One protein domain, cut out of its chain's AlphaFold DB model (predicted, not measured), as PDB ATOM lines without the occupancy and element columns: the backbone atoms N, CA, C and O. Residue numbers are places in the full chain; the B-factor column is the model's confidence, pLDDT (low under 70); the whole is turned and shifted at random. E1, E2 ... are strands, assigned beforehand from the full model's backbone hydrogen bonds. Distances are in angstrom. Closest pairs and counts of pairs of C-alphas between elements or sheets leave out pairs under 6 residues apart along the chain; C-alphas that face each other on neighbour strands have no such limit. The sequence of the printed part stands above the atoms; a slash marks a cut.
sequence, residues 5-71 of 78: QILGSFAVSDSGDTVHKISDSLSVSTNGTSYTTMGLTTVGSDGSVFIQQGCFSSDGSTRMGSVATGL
ATOM      1  N   GLN A   5     274.947 271.771 228.266       82.06
ATOM      2  CA  GLN A   5     273.774 270.914 228.175       82.06
ATOM      3  C   GLN A   5     273.970 269.730 229.116       82.06
ATOM      4  O   GLN A   5     274.904 268.952 228.935       82.06
ATOM      5  N   ILE A   6     273.103 269.607 230.123       80.81
ATOM      6  CA  ILE A   6     273.156 268.537 231.125       80.81
ATOM      7  C   ILE A   6     272.141 267.451 230.754       80.81
ATOM      8  O   ILE A   6     270.942 267.699 230.669       80.81
ATOM      9  N   LEU A   7     272.638 266.235 230.560       79.44
ATOM     10  CA  LEU A   7     271.932 265.029 230.138       79.44
ATOM     11  C   LEU A   7     272.093 263.946 231.218       79.44
ATOM     12  O   LEU A   7     272.753 262.926 231.020       79.44
ATOM     13  N   GLY A   8     271.532 264.190 232.403       78.94
ATOM     14  CA  GLY A   8     271.640 263.272 233.539       78.94
ATOM     15  C   GLY A   8     273.078 263.152 234.054       78.94
ATOM     16  O   GLY A   8     273.575 264.064 234.712       78.94
ATOM     17  N   SER A   9     273.744 262.028 233.773       81.44
ATOM     18  CA  SER A   9     275.142 261.783 234.161       81.44
ATOM     19  C   SER A   9     276.167 262.364 233.184       81.44
ATOM     20  O   SER A   9     277.364 262.232 233.416       81.44
ATOM     21  N   PHE A  10     275.740 263.002 232.097       85.25
ATOM     22  CA  PHE A  10     276.637 263.548 231.083       85.25
ATOM     23  C   PHE A  10     276.378 265.037 230.875       85.25
ATOM     24  O   PHE A  10     275.230 265.467 230.891       85.25
ATOM     25  N   ALA A  11     277.419 265.828 230.653       85.25
ATOM     26  CA  ALA A  11     277.295 267.227 230.271       85.25
ATOM     27  C   ALA A  11     278.190 267.529 229.070       85.25
ATOM     28  O   ALA A  11     279.322 267.052 229.014       85.25
ATOM     29  N   VAL A  12     277.696 268.330 228.127       87.12
ATOM     30  CA  VAL A  12     278.458 268.784 226.954       87.12
ATOM     31  C   VAL A  12     278.418 270.304 226.854       87.12
ATOM     32  O   VAL A  12     277.361 270.908 227.058       87.12
ATOM     33  N   SER A  13     279.560 270.925 226.582       86.44
ATOM     34  CA  SER A  13     279.655 272.360 226.339       86.44
ATOM     35  C   SER A  13     279.445 272.695 224.866       86.44
ATOM     36  O   SER A  13     279.575 271.855 223.974       86.44
ATOM     37  N   ASP A  14     279.197 273.971 224.600       85.56
ATOM     38  CA  ASP A  14     279.226 274.555 223.262       85.56
ATOM     39  C   ASP A  14     280.605 274.464 222.578       85.56
ATOM     40  O   ASP A  14     280.676 274.418 221.351       85.56
ATOM     41  N   SER A  15     281.692 274.378 223.356       85.50
ATOM     42  CA  SER A  15     283.058 274.132 222.863       85.50
ATOM     43  C   SER A  15     283.353 272.665 222.524       85.50
ATOM     44  O   SER A  15     284.408 272.380 221.958       85.50
ATOM     45  N   GLY A  16     282.443 271.737 222.838       84.81
ATOM     46  CA  GLY A  16     282.635 270.296 222.640       84.81
ATOM     47  C   GLY A  16     283.359 269.588 223.789       84.81
ATOM     48  O   GLY A  16     283.615 268.387 223.693       84.81
ATOM     49  N   ASP A  17     283.650 270.292 224.883       86.62
ATOM     50  CA  ASP A  17     284.119 269.666 226.116       86.62
ATOM     51  C   ASP A  17     282.992 268.820 226.705       86.62
ATOM     52  O   ASP A  17     281.823 269.215 226.718       86.62
ATOM     53  N   THR A  18     283.330 267.639 227.210       89.75
ATOM     54  CA  THR A  18     282.345 266.748 227.824       89.75
ATOM     55  C   THR A  18     282.771 266.357 229.221       89.75
ATOM     56  O   THR A  18     283.937 266.042 229.447       89.75
ATOM     57  N   VAL A  19     281.819 266.347 230.148       90.31
ATOM     58  CA  VAL A  19     282.002 265.893 231.525       90.31
ATOM     59  C   VAL A  19     281.088 264.705 231.767       90.31
ATOM     60  O   VAL A  19     279.874 264.787 231.594       90.31
ATOM     61  N   HIS A  20     281.675 263.595 232.190       91.62
ATOM     62  CA  HIS A  20     280.964 262.377 232.528       91.62
ATOM     63  C   HIS A  20     281.003 262.158 234.039       91.62
ATOM     64  O   HIS A  20     282.067 262.017 234.643       91.62
ATOM     65  N   LYS A  21     279.829 262.115 234.658       89.69
ATOM     66  CA  LYS A  21     279.649 261.736 236.052       89.69
ATOM     67  C   LYS A  21     279.825 260.225 236.190       89.69
ATOM     68  O   LYS A  21     279.014 259.450 235.693       89.69
ATOM     69  N   ILE A  22     280.893 259.823 236.872       88.56
ATOM     70  CA  ILE A  22     281.254 258.420 237.116       88.56
ATOM     71  C   ILE A  22     280.569 257.902 238.387       88.56
ATOM     72  O   ILE A  22     280.210 256.732 238.477       88.56
ATOM     73  N   SER A  23     280.385 258.775 239.379       86.12
ATOM     74  CA  SER A  23     279.682 258.477 240.631       86.12
ATOM     75  C   SER A  23     279.065 259.745 241.221       86.12
ATOM     76  O   SER A  23     279.256 260.837 240.687       86.12
ATOM     77  N   ASP A  24     278.349 259.633 242.340       81.31
ATOM     78  CA  ASP A  24     277.714 260.784 242.993       81.31
ATOM     79  C   ASP A  24     278.684 261.904 243.370       81.31
ATOM     80  O   ASP A  24     278.305 263.073 243.312       81.31
ATOM     81  N   SER A  25     279.929 261.551 243.684       86.25
ATOM     82  CA  SER A  25     280.975 262.480 244.104       86.25
ATOM     83  C   SER A  25     282.102 262.647 243.089       86.25
ATOM     84  O   SER A  25     283.006 263.433 243.349       86.25
ATOM     85  N   LEU A  26     282.091 261.944 241.952       89.31
ATOM     86  CA  LEU A  26     283.188 261.994 240.980       89.31
ATOM     87  C   LEU A  26     282.672 262.177 239.558       89.31
ATOM     88  O   LEU A  26     281.889 261.370 239.057       89.31
ATOM     89  N   SER A  27     283.203 263.190 238.884       89.75
ATOM     90  CA  SER A  27     283.008 263.422 237.455       89.75
ATOM     91  C   SER A  27     284.353 263.602 236.760       89.75
ATOM     92  O   SER A  27     285.313 264.057 237.374       89.75
ATOM     93  N   VAL A  28     284.446 263.236 235.487       91.94
ATOM     94  CA  VAL A  28     285.680 263.325 234.699       91.94
ATOM     95  C   VAL A  28     285.378 264.007 233.378       91.94
ATOM     96  O   VAL A  28     284.421 263.654 232.694       91.94
ATOM     97  N   SER A  29     286.198 264.987 233.028       90.19
ATOM     98  CA  SER A  29     286.148 265.660 231.740       90.19
ATOM     99  C   SER A  29     287.022 264.961 230.703       90.19
ATOM    100  O   SER A  29     288.043 264.353 231.025       90.19
ATOM    101  N   THR A  30     286.658 265.094 229.430       87.81
ATOM    102  CA  THR A  30     287.471 264.640 228.286       87.81
ATOM    103  C   THR A  30     288.825 265.335 228.204       87.81
ATOM    104  O   THR A  30     289.753 264.779 227.624       87.81
ATOM    105  N   ASN A  31     288.970 266.509 228.819       85.75
ATOM    106  CA  ASN A  31     290.256 267.199 228.934       85.75
ATOM    107  C   ASN A  31     291.188 266.592 230.007       85.75
ATOM    108  O   ASN A  31     292.304 267.072 230.187       85.75
ATOM    109  N   GLY A  32     290.748 265.543 230.712       87.56
ATOM    110  CA  GLY A  32     291.511 264.861 231.757       87.56
ATOM    111  C   GLY A  32     291.322 265.431 233.164       87.56
ATOM    112  O   GLY A  32     291.858 264.860 234.113       87.56
ATOM    113  N   THR A  33     290.551 266.509 233.335       89.62
ATOM    114  CA  THR A  33     290.240 267.049 234.663       89.62
ATOM    115  C   THR A  33     289.251 266.143 235.389       89.62
ATOM    116  O   THR A  33     288.172 265.835 234.877       89.62
ATOM    117  N   SER A  34     289.593 265.747 236.612       91.06
ATOM    118  CA  SER A  34     288.674 265.073 237.525       91.06
ATOM    119  C   SER A  34     288.068 266.079 238.498       91.06
ATOM    120  O   SER A  34     288.756 266.930 239.054       91.06
ATOM    121  N   TYR A  35     286.762 265.981 238.702       89.25
ATOM    122  CA  TYR A  35     285.979 266.834 239.580       89.25
ATOM    123  C   TYR A  35     285.431 266.000 240.727       89.25
ATOM    124  O   TYR A  35     284.668 265.058 240.507       89.25
ATOM    125  N   THR A  36     285.816 266.356 241.948       90.75
ATOM    126  CA  THR A  36     285.342 265.708 243.170       90.75
ATOM    127  C   THR A  36     284.332 266.603 243.869       90.75
ATOM    128  O   THR A  36     284.674 267.695 244.321       90.75
ATOM    129  N   THR A  37     283.092 266.141 243.974       87.38
ATOM    130  CA  THR A  37     282.003 266.830 244.666       87.38
ATOM    131  C   THR A  37     281.895 266.332 246.103       87.38
ATOM    132  O   THR A  37     281.672 265.151 246.364       87.38
ATOM    133  N   MET A  38     282.038 267.255 247.049       86.38
ATOM    134  CA  MET A  38     281.871 267.058 248.483       86.38
ATOM    135  C   MET A  38     280.783 268.011 248.990       86.38
ATOM    136  O   MET A  38     281.005 269.210 249.175       86.38
ATOM    137  N   GLY A  39     279.580 267.475 249.203       84.19
ATOM    138  CA  GLY A  39     278.413 268.277 249.567       84.19
ATOM    139  C   GLY A  39     278.022 269.230 248.437       84.19
ATOM    140  O   GLY A  39     277.692 268.785 247.346       84.19
ATOM    141  N   LEU A  40     278.070 270.538 248.705       80.62
ATOM    142  CA  LEU A  40     277.790 271.585 247.715       80.62
ATOM    143  C   LEU A  40     279.048 272.077 246.989       80.62
ATOM    144  O   LEU A  40     278.945 272.934 246.120       80.62
ATOM    145  N   THR A  41     280.232 271.585 247.342       83.69
ATOM    146  CA  THR A  41     281.491 272.071 246.774       83.69
ATOM    147  C   THR A  41     282.069 271.023 245.842       83.69
ATOM    148  O   THR A  41     282.257 269.880 246.238       83.69
ATOM    149  N   THR A  42     282.407 271.417 244.621       87.38
ATOM    150  CA  THR A  42     283.108 270.576 243.651       87.38
ATOM    151  C   THR A  42     284.495 271.141 243.404       87.38
ATOM    152  O   THR A  42     284.631 272.315 243.067       87.38
ATOM    153  N   VAL A  43     285.521 270.307 243.556       91.69
ATOM    154  CA  VAL A  43     286.926 270.674 243.352       91.69
ATOM    155  C   VAL A  43     287.474 269.912 242.153       91.69
ATOM    156  O   VAL A  43     287.391 268.685 242.107       91.69
ATOM    157  N   GLY A  44     288.014 270.641 241.182       91.56
ATOM    158  CA  GLY A  44     288.699 270.098 240.018       91.56
ATOM    159  C   GLY A  44     290.186 269.863 240.277       91.56
ATOM    160  O   GLY A  44     290.838 270.623 240.995       91.56
ATOM    161  N   SER A  45     290.753 268.835 239.650       90.56
ATOM    162  CA  SER A  45     292.198 268.570 239.656       90.56
ATOM    163  C   SER A  45     293.022 269.667 238.969       90.56
ATOM    164  O   SER A  45     294.232 269.737 239.153       90.56
ATOM    165  N   ASP A  46     292.369 270.527 238.189       88.00
ATOM    166  CA  ASP A  46     292.917 271.737 237.570       88.00
ATOM    167  C   ASP A  46     292.955 272.949 238.526       88.00
ATOM    168  O   ASP A  46     293.372 274.036 238.132       88.00
ATOM    169  N   GLY A  47     292.526 272.775 239.781       87.38
ATOM    170  CA  GLY A  47     292.445 273.835 240.786       87.38
ATOM    171  C   GLY A  47     291.155 274.657 240.728       87.38
ATOM    172  O   GLY A  47     290.996 275.591 241.516       87.38
ATOM    173  N   SER A  48     290.221 274.325 239.832       84.50
ATOM    174  CA  SER A  48     288.906 274.962 239.801       84.50
ATOM    175  C   SER A  48     288.066 274.560 241.017       84.50
ATOM    176  O   SER A  48     288.132 273.434 241.512       84.50
ATOM    177  N   VAL A  49     287.265 275.498 241.518       86.62
ATOM    178  CA  VAL A  49     286.340 275.254 242.628       86.62
ATOM    179  C   VAL A  49     284.982 275.815 242.247       86.62
ATOM    180  O   VAL A  49     284.844 277.003 241.956       86.62
ATOM    181  N   PHE A  50     283.974 274.954 242.276       82.69
ATOM    182  CA  PHE A  50     282.587 275.308 242.028       82.69
ATOM    183  C   PHE A  50     281.802 275.120 243.315       82.69
ATOM    184  O   PHE A  50     281.896 274.079 243.961       82.69
ATOM    185  N   ILE A  51     280.997 276.113 243.675       81.75
ATOM    186  CA  ILE A  51     280.006 275.960 244.733       81.75
ATOM    187  C   ILE A  51     278.652 275.849 244.055       81.75
ATOM    188  O   ILE A  51     278.223 276.754 243.340       81.75
ATOM    189  N   GLN A  52     277.990 274.721 244.275       74.44
ATOM    190  CA  GLN A  52     276.623 274.494 243.861       74.44
ATOM    191  C   GLN A  52     275.731 275.536 244.541       74.44
ATOM    192  O   GLN A  52     275.491 275.492 245.749       74.44
ATOM    193  N   GLN A  53     275.231 276.480 243.750       73.00
ATOM    194  CA  GLN A  53     274.200 277.410 244.183       73.00
ATOM    195  C   GLN A  53     272.825 276.853 243.813       73.00
ATOM    196  O   GLN A  53     272.518 276.646 242.642       73.00
ATOM    197  N   GLY A  54     271.995 276.634 244.834       65.75
ATOM    198  CA  GLY A  54     270.608 276.199 244.687       65.75
ATOM    199  C   GLY A  54     270.354 274.714 244.967       65.75
ATOM    200  O   GLY A  54     271.265 273.886 245.061       65.75
ATOM    201  N   CYS A  55     269.073 274.392 245.129       62.25
ATOM    202  CA  CYS A  55     268.563 273.034 245.310       62.25
ATOM    203  C   CYS A  55     268.147 272.470 243.952       62.25
ATOM    204  O   CYS A  55     267.336 273.094 243.273       62.25
ATOM    205  N   PHE A  56     268.672 271.307 243.574       65.50
ATOM    206  CA  PHE A  56     268.296 270.604 242.348       65.50
ATOM    207  C   PHE A  56     267.277 269.525 242.711       65.50
ATOM    208  O   PHE A  56     267.537 268.690 243.577       65.50
ATOM    209  N   SER A  57     266.118 269.561 242.069       58.34
ATOM    210  CA  SER A  57     265.082 268.543 242.184       58.34
ATOM    211  C   SER A  57     265.300 267.447 241.143       58.34
ATOM    212  O   SER A  57     265.869 267.673 240.074       58.34
ATOM    213  N   SER A  58     264.801 266.244 241.431       59.38
ATOM    214  CA  SER A  58     264.861 265.099 240.509       59.38
ATOM    215  C   SER A  58     264.118 265.337 239.188       59.38
ATOM    216  O   SER A  58     264.386 264.651 238.208       59.38
ATOM    217  N   ASP A  59     263.212 266.316 239.150       58.53
ATOM    218  CA  ASP A  59     262.480 266.759 237.957       58.53
ATOM    219  C   ASP A  59     263.272 267.747 237.072       58.53
ATOM    220  O   ASP A  59     262.737 268.298 236.108       58.53
ATOM    221  N   GLY A  60     264.545 267.995 237.397       54.62
ATOM    222  CA  GLY A  60     265.416 268.906 236.658       54.62
ATOM    223  C   GLY A  60     265.149 270.386 236.933       54.62
ATOM    224  O   GLY A  60     265.723 271.240 236.257       54.62
ATOM    225  N   SER A  61     264.294 270.719 237.904       57.16
ATOM    226  CA  SER A  61     264.164 272.085 238.403       57.16
ATOM    227  C   SER A  61     265.267 272.423 239.401       57.16
ATOM    228  O   SER A  61     265.766 271.588 240.152       57.16
ATOM    229  N   THR A  62     265.673 273.683 239.394       63.91
ATOM    230  CA  THR A  62     266.685 274.238 240.283       63.91
ATOM    231  C   THR A  62     266.083 275.439 240.983       63.91
ATOM    232  O   THR A  62     265.546 276.334 240.332       63.91
ATOM    233  N   ARG A  63     266.120 275.458 242.314       62.12
ATOM    234  CA  ARG A  63     265.650 276.581 243.126       62.12
ATOM    235  C   ARG A  63     266.841 277.330 243.698       62.12
ATOM    236  O   ARG A  63     267.581 276.802 244.523       62.12
ATOM    237  N   MET A  64     266.976 278.587 243.308       70.44
ATOM    238  CA  MET A  64     267.915 279.549 243.860       70.44
ATOM    239  C   MET A  64     267.145 280.649 244.599       70.44
ATOM    240  O   MET A  64     266.663 281.615 244.010       70.44
ATOM    241  N   GLY A  65     266.996 280.485 245.918       68.69
ATOM    242  CA  GLY A  65     266.233 281.411 246.761       68.69
ATOM    243  C   GLY A  65     264.751 281.466 246.370       68.69
ATOM    244  O   GLY A  65     264.039 280.461 246.461       68.69
ATOM    245  N   SER A  66     264.298 282.647 245.940       66.38
ATOM    246  CA  SER A  66     262.937 282.887 245.429       66.38
ATOM    247  C   SER A  66     262.802 282.661 243.918       66.38
ATOM    248  O   SER A  66     261.737 282.904 243.362       66.38
ATOM    249  N   VAL A  67     263.866 282.220 243.243       56.97
ATOM    250  CA  VAL A  67     263.874 281.919 241.808       56.97
ATOM    251  C   VAL A  67     263.936 280.407 241.627       56.97
ATOM    252  O   VAL A  67     264.752 279.746 242.259       56.97
ATOM    253  N   ALA A  68     263.090 279.850 240.767       62.50
ATOM    254  CA  ALA A  68     263.145 278.457 240.348       62.50
ATOM    255  C   ALA A  68     263.199 278.404 238.814       62.50
ATOM    256  O   ALA A  68     262.476 279.144 238.152       62.50
ATOM    257  N   THR A  69     264.075 277.571 238.251       61.81
ATOM    258  CA  THR A  69     264.240 277.387 236.800       61.81
ATOM    259  C   THR A  69     264.384 275.905 236.459       61.81
ATOM    260  O   THR A  69     265.050 275.175 237.188       61.81
ATOM    261  N   GLY A  70     263.751 275.452 235.376       59.38
ATOM    262  CA  GLY A  70     263.739 274.057 234.911       59.38
ATOM    263  C   GLY A  70     262.326 273.500 234.706       59.38
ATOM    264  O   GLY A  70     261.340 274.167 235.011       59.38
ATOM    265  N   LEU A  71     262.226 272.281 234.161       52.62
ATOM    266  CA  LEU A  71     260.964 271.688 233.680       52.62
ATOM    267  C   LEU A  71     259.884 271.542 234.769       52.62
ATOM    268  O   LEU A  71     258.702 271.667 234.466       52.62
TER     269      LEU A  71
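This is residues 5 to 71 of the 78 residues of an uncharacterized protein of Limnohabitans sp. 103DPR2 (UniProt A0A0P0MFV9). Seven strands, E1 to E7, follow one another side by side in one sheet that is strongly twisted and curled like part of a barrel, left open between its edges E1 and E7. Past E7 the chain leaves the sheet and reaches a small separate hairpin, E8 and E9, beyond the open side of the curl, with residues 55 and 56 paired beside E8. The printed part has 67 residues with nine named strands, E1 to E9 in chain order, and no named helix; its class is all strand. The large sheet has the order E1, E2, E3, E4, E5, E6, E7 and is antiparallel throughout, as is the pair E8 and E9. The whole is only just compact, close to loose, with a radius of gyration of the C-alphas of 12.6 A, and elongated, spanning 36 by 23 by 20 A.

Start in the large sheet at C-alpha 5, at (273.774, 270.914, 228.175), where E1 begins; it runs through residue 7. E2 takes residues 10 to 13 and is 10.5 A long. Next find the longest strand, E3, residues 18 to 23, running 15.5 A from C-alpha 18 at (282.345, 266.748, 227.824). E4, residues 26 to 29, spans 10.4 A, E5, residues 34 to 38, 13.0 A, and E6, residues 41 to 44, 10.1 A. E7 is residues 49 to 51. Away from the sheet, look for E8 at residues 62 to 64 and E9 at residues 67 to 69, ending at C-alpha 69 at (264.240, 277.387, 236.800).

E1 to E7 form a meander, each strand the antiparallel neighbour of the one before. Look first at the hairpin of E3 and E4, at 160 degrees, where N 20 and O 28 are 2.8 A apart, within hydrogen-bond range. Toward the edge strand E1, N 11 of E2 and O 19 of E3 are 2.8 A apart, and N 5 of E1 and O 12 of E2 are 2.8 A apart. Toward the other edge strand, E7, find N 27 and O 35 of E4 and E5 at 2.9 A, N 36 and O 43 of E5 and E6 at 2.8 A, and N 42 and O 50 of E6 and E7 at 2.8 A. From edge to edge the way across the sheet turns by 149 degrees; E1 and E7 are apart. E8 and E9 form an antiparallel hairpin, with N 62 and O 69 at 2.7 A, and both are apart from E1 to E7.

The farthest C-alphas, those of Gly 32 and Ser 66, are 36.4 A apart. The printed part has no cut. The link from E7 to E8, 10 residues, is short; the other links are tight. The mean pLDDT of the printed part is 79.5, and residues 54 to 63 and 65 to 71 are under 70.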